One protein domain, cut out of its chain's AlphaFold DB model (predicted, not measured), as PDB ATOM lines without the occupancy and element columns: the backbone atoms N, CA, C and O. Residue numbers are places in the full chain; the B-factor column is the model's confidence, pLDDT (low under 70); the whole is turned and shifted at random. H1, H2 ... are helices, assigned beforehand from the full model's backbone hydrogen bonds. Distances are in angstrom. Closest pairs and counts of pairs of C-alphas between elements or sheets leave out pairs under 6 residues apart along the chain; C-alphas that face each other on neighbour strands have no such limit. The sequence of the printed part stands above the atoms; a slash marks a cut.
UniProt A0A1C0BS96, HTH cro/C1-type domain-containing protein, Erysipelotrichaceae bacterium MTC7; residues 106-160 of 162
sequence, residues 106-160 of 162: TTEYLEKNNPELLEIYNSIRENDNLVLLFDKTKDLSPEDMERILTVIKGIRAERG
ATOM      1  N   THR A 106     -41.360  34.576  10.976       68.81
ATOM      2  CA  THR A 106     -40.353  34.168   9.985       68.81
ATOM      3  C   THR A 106     -38.941  34.556  10.412       68.81
ATOM      4  O   THR A 106     -38.053  33.716  10.356       68.81
ATOM      5  N   THR A 107     -38.702  35.793  10.862       72.62
ATOM      6  CA  THR A 107     -37.361  36.213  11.308       72.62
ATOM      7  C   THR A 107     -36.938  35.482  12.577       72.62
ATOM      8  O   THR A 107     -35.796  35.048  12.650       72.62
ATOM      9  N   GLU A 108     -37.860  35.254  13.518       73.38
ATOM     10  CA  GLU A 108     -37.585  34.472  14.736       73.38
ATOM     11  C   GLU A 108     -37.294  32.997  14.406       73.38
ATOM     12  O   GLU A 108     -36.352  32.393  14.925       73.38
ATOM     13  N   TYR A 109     -38.073  32.410  13.492       79.19
ATOM     14  CA  TYR A 109     -37.840  31.050  13.018       79.19
ATOM     15  C   TYR A 109     -36.482  30.915  12.320       79.19
ATOM     16  O   TYR A 109     -35.755  29.959  12.592       79.19
ATOM     17  N   LEU A 110     -36.128  31.854  11.442       82.56
ATOM     18  CA  LEU A 110     -34.849  31.842  10.735       82.56
ATOM     19  C   LEU A 110     -33.680  32.064  11.694       82.56
ATOM     20  O   LEU A 110     -32.733  31.293  11.656       82.56
ATOM     21  N   GLU A 111     -33.764  33.012  12.621       82.31
ATOM     22  CA  GLU A 111     -32.712  33.235  13.621       82.31
ATOM     23  C   GLU A 111     -32.420  31.972  14.444       82.31
ATOM     24  O   GLU A 111     -31.264  31.619  14.679       82.31
ATOM     25  N   LYS A 112     -33.474  31.245  14.832       85.00
ATOM     26  CA  LYS A 112     -33.353  30.036  15.652       85.00
ATOM     27  C   LYS A 112     -32.889  28.803  14.876       85.00
ATOM     28  O   LYS A 112     -32.205  27.957  15.449       85.00
ATOM     29  N   ASN A 113     -33.316  28.649  13.623       87.94
ATOM     30  CA  ASN A 113     -33.159  27.391  12.883       87.94
ATOM     31  C   ASN A 113     -32.208  27.493  11.685       87.94
ATOM     32  O   ASN A 113     -31.692  26.469  11.243       87.94
ATOM     33  N   ASN A 114     -31.995  28.689  11.137       88.06
ATOM     34  CA  ASN A 114     -31.133  28.927   9.983       88.06
ATOM     35  C   ASN A 114     -30.620  30.389   9.944       88.06
ATOM     36  O   ASN A 114     -31.104  31.195   9.139       88.06
ATOM     37  N   PRO A 115     -29.666  30.752  10.823       83.44
ATOM     38  CA  PRO A 115     -29.184  32.129  10.951       83.44
ATOM     39  C   PRO A 115     -28.497  32.648   9.679       83.44
ATOM     40  O   PRO A 115     -28.569  33.838   9.396       83.44
ATOM     41  N   GLU A 116     -27.900  31.771   8.870       85.00
ATOM     42  CA  GLU A 116     -27.317  32.145   7.572       85.00
ATOM     43  C   GLU A 116     -28.401  32.581   6.570       85.00
ATOM     44  O   GLU A 116     -28.236  33.547   5.826       85.00
ATOM     45  N   LEU A 117     -29.566  31.923   6.588       86.88
ATOM     46  CA  LEU A 117     -30.697  32.296   5.737       86.88
ATOM     47  C   LEU A 117     -31.373  33.601   6.188       86.88
ATOM     48  O   LEU A 117     -31.985  34.282   5.364       86.88
ATOM     49  N   LEU A 118     -31.255  33.976   7.466       84.62
ATOM     50  CA  LEU A 118     -31.785  35.245   7.971       84.62
ATOM     51  C   LEU A 118     -31.113  36.450   7.297       84.62
ATOM     52  O   LEU A 118     -31.798  37.413   6.948       84.62
ATOM     53  N   GLU A 119     -29.797  36.393   7.090       84.00
ATOM     54  CA  GLU A 119     -29.050  37.461   6.418       84.00
ATOM     55  C   GLU A 119     -29.541  37.649   4.976       84.00
ATOM     56  O   GLU A 119     -29.878  38.761   4.562       84.00
ATOM     57  N   ILE A 120     -29.703  36.542   4.245       86.44
ATOM     58  CA  ILE A 120     -30.238  36.542   2.880       86.44
ATOM     59  C   ILE A 120     -31.667  37.097   2.864       86.44
ATOM     60  O   ILE A 120     -31.978  37.978   2.061       86.44
ATOM     61  N   TYR A 121     -32.529  36.629   3.767       85.69
ATOM     62  CA  TYR A 121     -33.915  37.083   3.880       85.69
ATOM     63  C   TYR A 121     -34.017  38.600   4.094       85.69
ATOM     64  O   TYR A 121     -34.783  39.269   3.396       85.69
ATOM     65  N   ASN A 122     -33.221  39.153   5.015       83.69
ATOM     66  CA  ASN A 122     -33.201  40.593   5.268       83.69
ATOM     67  C   ASN A 122     -32.679  41.366   4.048       83.69
ATOM     68  O   ASN A 122     -33.310  42.341   3.646       83.69
ATOM     69  N   SER A 123     -31.612  40.878   3.398       84.12
ATOM     70  CA  SER A 123     -31.050  41.520   2.199       84.12
ATOM     71  C   SER A 123     -32.060  41.628   1.050       84.12
ATOM     72  O   SER A 123     -32.084  42.634   0.344       84.12
ATOM     73  N   ILE A 124     -32.927  40.620   0.887       86.56
ATOM     74  CA  ILE A 124     -33.998  40.633  -0.113       86.56
ATOM     75  C   ILE A 124     -35.084  41.618   0.314       86.56
ATOM     76  O   ILE A 124     -35.455  42.479  -0.474       86.56
ATOM     77  N   ARG A 125     -35.581  41.518   1.555       82.06
ATOM     78  CA  ARG A 125     -36.689  42.349   2.059       82.06
ATOM     79  C   ARG A 125     -36.382  43.848   2.005       82.06
ATOM     80  O   ARG A 125     -37.293  44.639   1.801       82.06
ATOM     81  N   GLU A 126     -35.127  44.228   2.213       83.12
ATOM     82  CA  GLU A 126     -34.682  45.627   2.275       83.12
ATOM     83  C   GLU A 126     -34.264  46.192   0.904       83.12
ATOM     84  O   GLU A 126     -33.848  47.346   0.809       83.12
ATOM     85  N   ASN A 127     -34.383  45.404  -0.171       85.00
ATOM     86  CA  ASN A 127     -34.011  45.802  -1.523       85.00
ATOM     87  C   ASN A 127     -35.126  45.476  -2.525       85.00
ATOM     88  O   ASN A 127     -35.242  44.348  -3.005       85.00
ATOM     89  N   ASP A 128     -35.890  46.498  -2.918       81.00
ATOM     90  CA  ASP A 128     -37.025  46.372  -3.845       81.00
ATOM     91  C   ASP A 128     -36.666  45.673  -5.168       81.00
ATOM     92  O   ASP A 128     -37.473  44.921  -5.718       81.00
ATOM     93  N   ASN A 129     -35.441  45.862  -5.674       88.38
ATOM     94  CA  ASN A 129     -34.994  45.206  -6.904       88.38
ATOM     95  C   ASN A 129     -34.759  43.705  -6.702       88.38
ATOM     96  O   ASN A 129     -35.024  42.920  -7.614       88.38
ATOM     97  N   LEU A 130     -34.284  43.293  -5.523       90.44
ATOM     98  CA  LEU A 130     -34.159  41.875  -5.182       90.44
ATOM     99  C   LEU A 130     -35.538  41.251  -4.967       90.44
ATOM    100  O   LEU A 130     -35.793  40.185  -5.521       90.44
ATOM    101  N   VAL A 131     -36.455  41.926  -4.265       85.44
ATOM    102  CA  VAL A 131     -37.852  41.463  -4.140       85.44
ATOM    103  C   VAL A 131     -38.468  41.231  -5.519       85.44
ATOM    104  O   VAL A 131     -39.026  40.163  -5.779       85.44
ATOM    105  N   LEU A 132     -38.320  42.198  -6.427       89.81
ATOM    106  CA  LEU A 132     -38.833  42.094  -7.788       89.81
ATOM    107  C   LEU A 132     -38.168  40.952  -8.571       89.81
ATOM    108  O   LEU A 132     -38.865  40.209  -9.260       89.81
ATOM    109  N   LEU A 133     -36.846  40.782  -8.462       92.38
ATOM    110  CA  LEU A 133     -36.122  39.688  -9.115       92.38
ATOM    111  C   LEU A 133     -36.646  38.320  -8.659       92.38
ATOM    112  O   LEU A 133     -36.946  37.468  -9.497       92.38
ATOM    113  N   PHE A 134     -36.793  38.110  -7.350       92.44
ATOM    114  CA  PHE A 134     -37.304  36.853  -6.802       92.44
ATOM    115  C   PHE A 134     -38.773  36.622  -7.178       92.44
ATOM    116  O   PHE A 134     -39.125  35.512  -7.571       92.44
ATOM    117  N   ASP A 135     -39.619  37.659  -7.172       91.56
ATOM    118  CA  ASP A 135     -41.008  37.542  -7.642       91.56
ATOM    119  C   ASP A 135     -41.089  37.091  -9.107       91.56
ATOM    120  O   ASP A 135     -41.907  36.240  -9.451       91.56
ATOM    121  N   LYS A 136     -40.221  37.633  -9.970       92.75
ATOM    122  CA  LYS A 136     -40.205  37.317 -11.407       92.75
ATOM    123  C   LYS A 136     -39.573  35.968 -11.735       92.75
ATOM    124  O   LYS A 136     -39.771  35.479 -12.844       92.75
ATOM    125  N   THR A 137     -38.816  35.385 -10.810       94.31
ATOM    126  CA  THR A 137     -38.067  34.140 -11.039       94.31
ATOM    127  C   THR A 137     -38.640  32.930 -10.300       94.31
ATOM    128  O   THR A 137     -38.297  31.806 -10.653       94.31
ATOM    129  N   LYS A 138     -39.547  33.122  -9.330       92.69
ATOM    130  CA  LYS A 138     -40.082  32.051  -8.460       92.69
ATOM    131  C   LYS A 138     -40.741  30.871  -9.188       92.69
ATOM    132  O   LYS A 138     -40.759  29.773  -8.645       92.69
ATOM    133  N   ASP A 139     -41.268  31.103 -10.388       94.88
ATOM    134  CA  ASP A 139     -41.994  30.106 -11.184       94.88
ATOM    135  C   ASP A 139     -41.134  29.511 -12.322       94.88
ATOM    136  O   ASP A 139     -41.637  28.757 -13.158       94.88
ATOM    137  N   LEU A 140     -39.844  29.864 -12.395       95.25
ATOM    138  CA  LEU A 140     -38.938  29.378 -13.436       95.25
ATOM    139  C   LEU A 140     -38.501  27.930 -13.201       95.25
ATOM    140  O   LEU A 140     -38.362  27.458 -12.071       95.25
ATOM    141  N   SER A 141     -38.227  27.232 -14.305       96.81
ATOM    142  CA  SER A 141     -37.632  25.900 -14.257       96.81
ATOM    143  C   SER A 141     -36.180  25.964 -13.749       96.81
ATOM    144  O   SER A 141     -35.518  26.993 -13.911       96.81
ATOM    145  N   PRO A 142     -35.632  24.868 -13.188       94.75
ATOM    146  CA  PRO A 142     -34.218  24.814 -12.817       94.75
ATOM    147  C   PRO A 142     -33.269  25.171 -13.973       94.75
ATOM    148  O   PRO A 142     -32.292  25.880 -13.759       94.75
ATOM    149  N   GLU A 143     -33.589  24.750 -15.202       95.38
ATOM    150  CA  GLU A 143     -32.798  25.079 -16.396       95.38
ATOM    151  C   GLU A 143     -32.813  26.588 -16.690       95.38
ATOM    152  O   GLU A 143     -31.776  27.191 -16.971       95.38
ATOM    153  N   ASP A 144     -33.974  27.236 -16.583       95.19
ATOM    154  CA  ASP A 144     -34.074  28.685 -16.778       95.19
ATOM    155  C   ASP A 144     -33.364  29.458 -15.657       95.19
ATOM    156  O   ASP A 144     -32.723  30.479 -15.920       95.19
ATOM    157  N   MET A 145     -33.385  28.943 -14.425       94.62
ATOM    158  CA  MET A 145     -32.625  29.511 -13.308       94.62
ATOM    159  C   MET A 145     -31.110  29.463 -13.550       94.62
ATOM    160  O   MET A 145     -30.418  30.440 -13.261       94.62
ATOM    161  N   GLU A 146     -30.576  28.389 -14.140       95.00
ATOM    162  CA  GLU A 146     -29.152  28.309 -14.508       95.00
ATOM    163  C   GLU A 146     -28.749  29.385 -15.526       95.00
ATOM    164  O   GLU A 146     -27.660  29.971 -15.436       95.00
ATOM    165  N   ARG A 147     -29.644  29.706 -16.468       94.38
ATOM    166  CA  ARG A 147     -29.424  30.793 -17.435       94.38
ATOM    167  C   ARG A 147     -29.353  32.145 -16.729       94.38
ATOM    168  O   ARG A 147     -28.434  32.919 -17.000       94.38
ATOM    169  N   ILE A 148     -30.248  32.407 -15.775       94.31
ATOM    170  CA  ILE A 148     -30.213  33.626 -14.950       94.31
ATOM    171  C   ILE A 148     -28.912  33.709 -14.141       94.31
ATOM    172  O   ILE A 148     -28.246  34.747 -14.145       94.31
ATOM    173  N   LEU A 149     -28.492  32.611 -13.507       94.38
ATOM    174  CA  LEU A 149     -27.228  32.560 -12.764       94.38
ATOM    175  C   LEU A 149     -26.017  32.839 -13.663       94.38
ATOM    176  O   LEU A 149     -25.063  33.476 -13.221       94.38
ATOM    177  N   THR A 150     -26.053  32.407 -14.924       95.94
ATOM    178  CA  THR A 150     -24.993  32.699 -15.902       95.94
ATOM    179  C   THR A 150     -24.896  34.195 -16.203       95.94
ATOM    180  O   THR A 150     -23.795  34.746 -16.209       95.94
ATOM    181  N   VAL A 151     -26.034  34.876 -16.378       95.38
ATOM    182  CA  VAL A 151     -26.069  36.337 -16.566       95.38
ATOM    183  C   VAL A 151     -25.505  37.058 -15.338       95.38
ATOM    184  O   VAL A 151     -24.665  37.946 -15.479       95.38
ATOM    185  N   ILE A 152     -25.905  36.642 -14.133       94.81
ATOM    186  CA  ILE A 152     -25.407  37.221 -12.875       94.81
ATOM    187  C   ILE A 152     -23.884  37.056 -12.758       94.81
ATOM    188  O   ILE A 152     -23.195  38.026 -12.440       94.81
ATOM    189  N   LYS A 153     -23.349  35.863 -13.056       94.62
ATOM    190  CA  LYS A 153     -21.898  35.604 -13.067       94.62
ATOM    191  C   LYS A 153     -21.159  36.521 -14.043       94.62
ATOM    192  O   LYS A 153     -20.119  37.064 -13.688       94.62
ATOM    193  N   GLY A 154     -21.712  36.737 -15.239       96.44
ATOM    194  CA  GLY A 154     -21.145  37.670 -16.219       96.44
ATOM    195  C   GLY A 154     -21.019  39.093 -15.666       96.44
ATOM    196  O   GLY A 154     -19.938  39.675 -15.696       96.44
ATOM    197  N   ILE A 155     -22.093  39.614 -15.062       95.88
ATOM    198  CA  ILE A 155     -22.109  40.960 -14.461       95.88
ATOM    199  C   ILE A 155     -21.088  41.079 -13.320       95.88
ATOM    200  O   ILE A 155     -20.426  42.108 -13.181       95.88
ATOM    201  N   ARG A 156     -20.964  40.049 -12.476       94.75
ATOM    202  CA  ARG A 156     -20.011  40.052 -11.356       94.75
ATOM    203  C   ARG A 156     -18.561  40.054 -11.841       94.75
ATOM    204  O   ARG A 156     -17.772  40.851 -11.334       94.75
ATOM    205  N   ALA A 157     -18.243  39.255 -12.862       95.19
ATOM    206  CA  ALA A 157     -16.919  39.226 -13.485       95.19
ATOM    207  C   ALA A 157     -16.549  40.579 -14.122       95.19
ATOM    208  O   ALA A 157     -15.452  41.087 -13.899       95.19
ATOM    209  N   GLU A 158     -17.480  41.218 -14.841       94.81
ATOM    210  CA  GLU A 158     -17.275  42.561 -15.417       94.81
ATOM    211  C   GLU A 158     -16.966  43.626 -14.355       94.81
ATOM    212  O   GLU A 158     -16.266  44.602 -14.628       94.81
ATOM    213  N   ARG A 159     -17.480  43.444 -13.135       93.50
ATOM    214  CA  ARG A 159     -17.281  44.365 -12.010       93.50
ATOM    215  C   ARG A 159     -16.138  43.965 -11.072       93.50
ATOM    216  O   ARG A 159     -15.949  44.641 -10.062       93.50
ATOM    217  N   GLY A 160     -15.397  42.896 -11.376       90.75
ATOM    218  CA  GLY A 160     -14.311  42.390 -10.527       90.75
ATOM    219  C   GLY A 160     -14.781  41.936  -9.142       90.75
ATOM    220  O   GLY A 160     -14.053  42.089  -8.163       90.75
TER     221      GLY A 160
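What this domain is: This is residues 106 to 160 of the 162 residues of the protein "HTH cro/C1-type domain-containing protein" of Erysipelotrichaceae bacterium MTC7 (UniProt A0A1C0BS96). The longest helix, H4, stands at one end of an open, loose zigzag of four helices with no common core, and its far part, residues 149 to 158, sticks out together with residues 159 and 160. H3 folds back beside H4 as the other limb of a wide V, H2 turns off from H3 at a corner, and H1 and H2 make a small helical hairpin at the other end. The printed part has 55 residues, with helices H1, H2, H3 and H4 in that order and no named strand, and its class is all helix. It is loose, with a radius of gyration of the C-alphas of 13.6 A and spans of 35 by 29 by 20 A.

How they stand to each other: Start at H4, residues 142 to 158, which touches no helix. Look back to H3, residues 128 to 137: the two are close but not clearly touching, the closest C-alphas being those of Thr 137 and Met 145, 7.5 A apart. They run opposite ways at a steep tilt of 36 degrees, only just past shallow. H2, residues 115 to 125, and H3 touch only at the corner, and only just, with 3 pairs of C-alphas within 8 A; the closest are Ile 124 and Leu 130, 5.2 A. Their lines are about perpendicular, at 78 degrees. H1, residues 106 to 113, touches H2 in a hairpin, closest at the C-alphas of Leu 110 and Leu 118, 5.3 A, with a shallow tilt of 20 degrees, opposite ways. H4 is apart from H1 and H2, and H1 from H3. In H1, H3 and H4 every O i to N i+4 pair is within hydrogen-bond range; in H2, 5 of 7 are.

Where its parts are: Find C-alpha 142 at (-34.218, 24.814, -12.817); from there H4 runs 24.7 A to C-alpha 158 at (-17.275, 42.561, -15.417). H3 measures 14.2 A, H2 15.5 A and H1 10.3 A, which begins at C-alpha 106, (-40.353, 34.168, 9.985).

The domain as a whole: The C-alphas farthest apart are those of Glu 108 and Glu 158, 37.2 A. The printed part has no cut, and its three links are tight. The mean pLDDT of the printed part is 89.1; residue 106 alone is under 70.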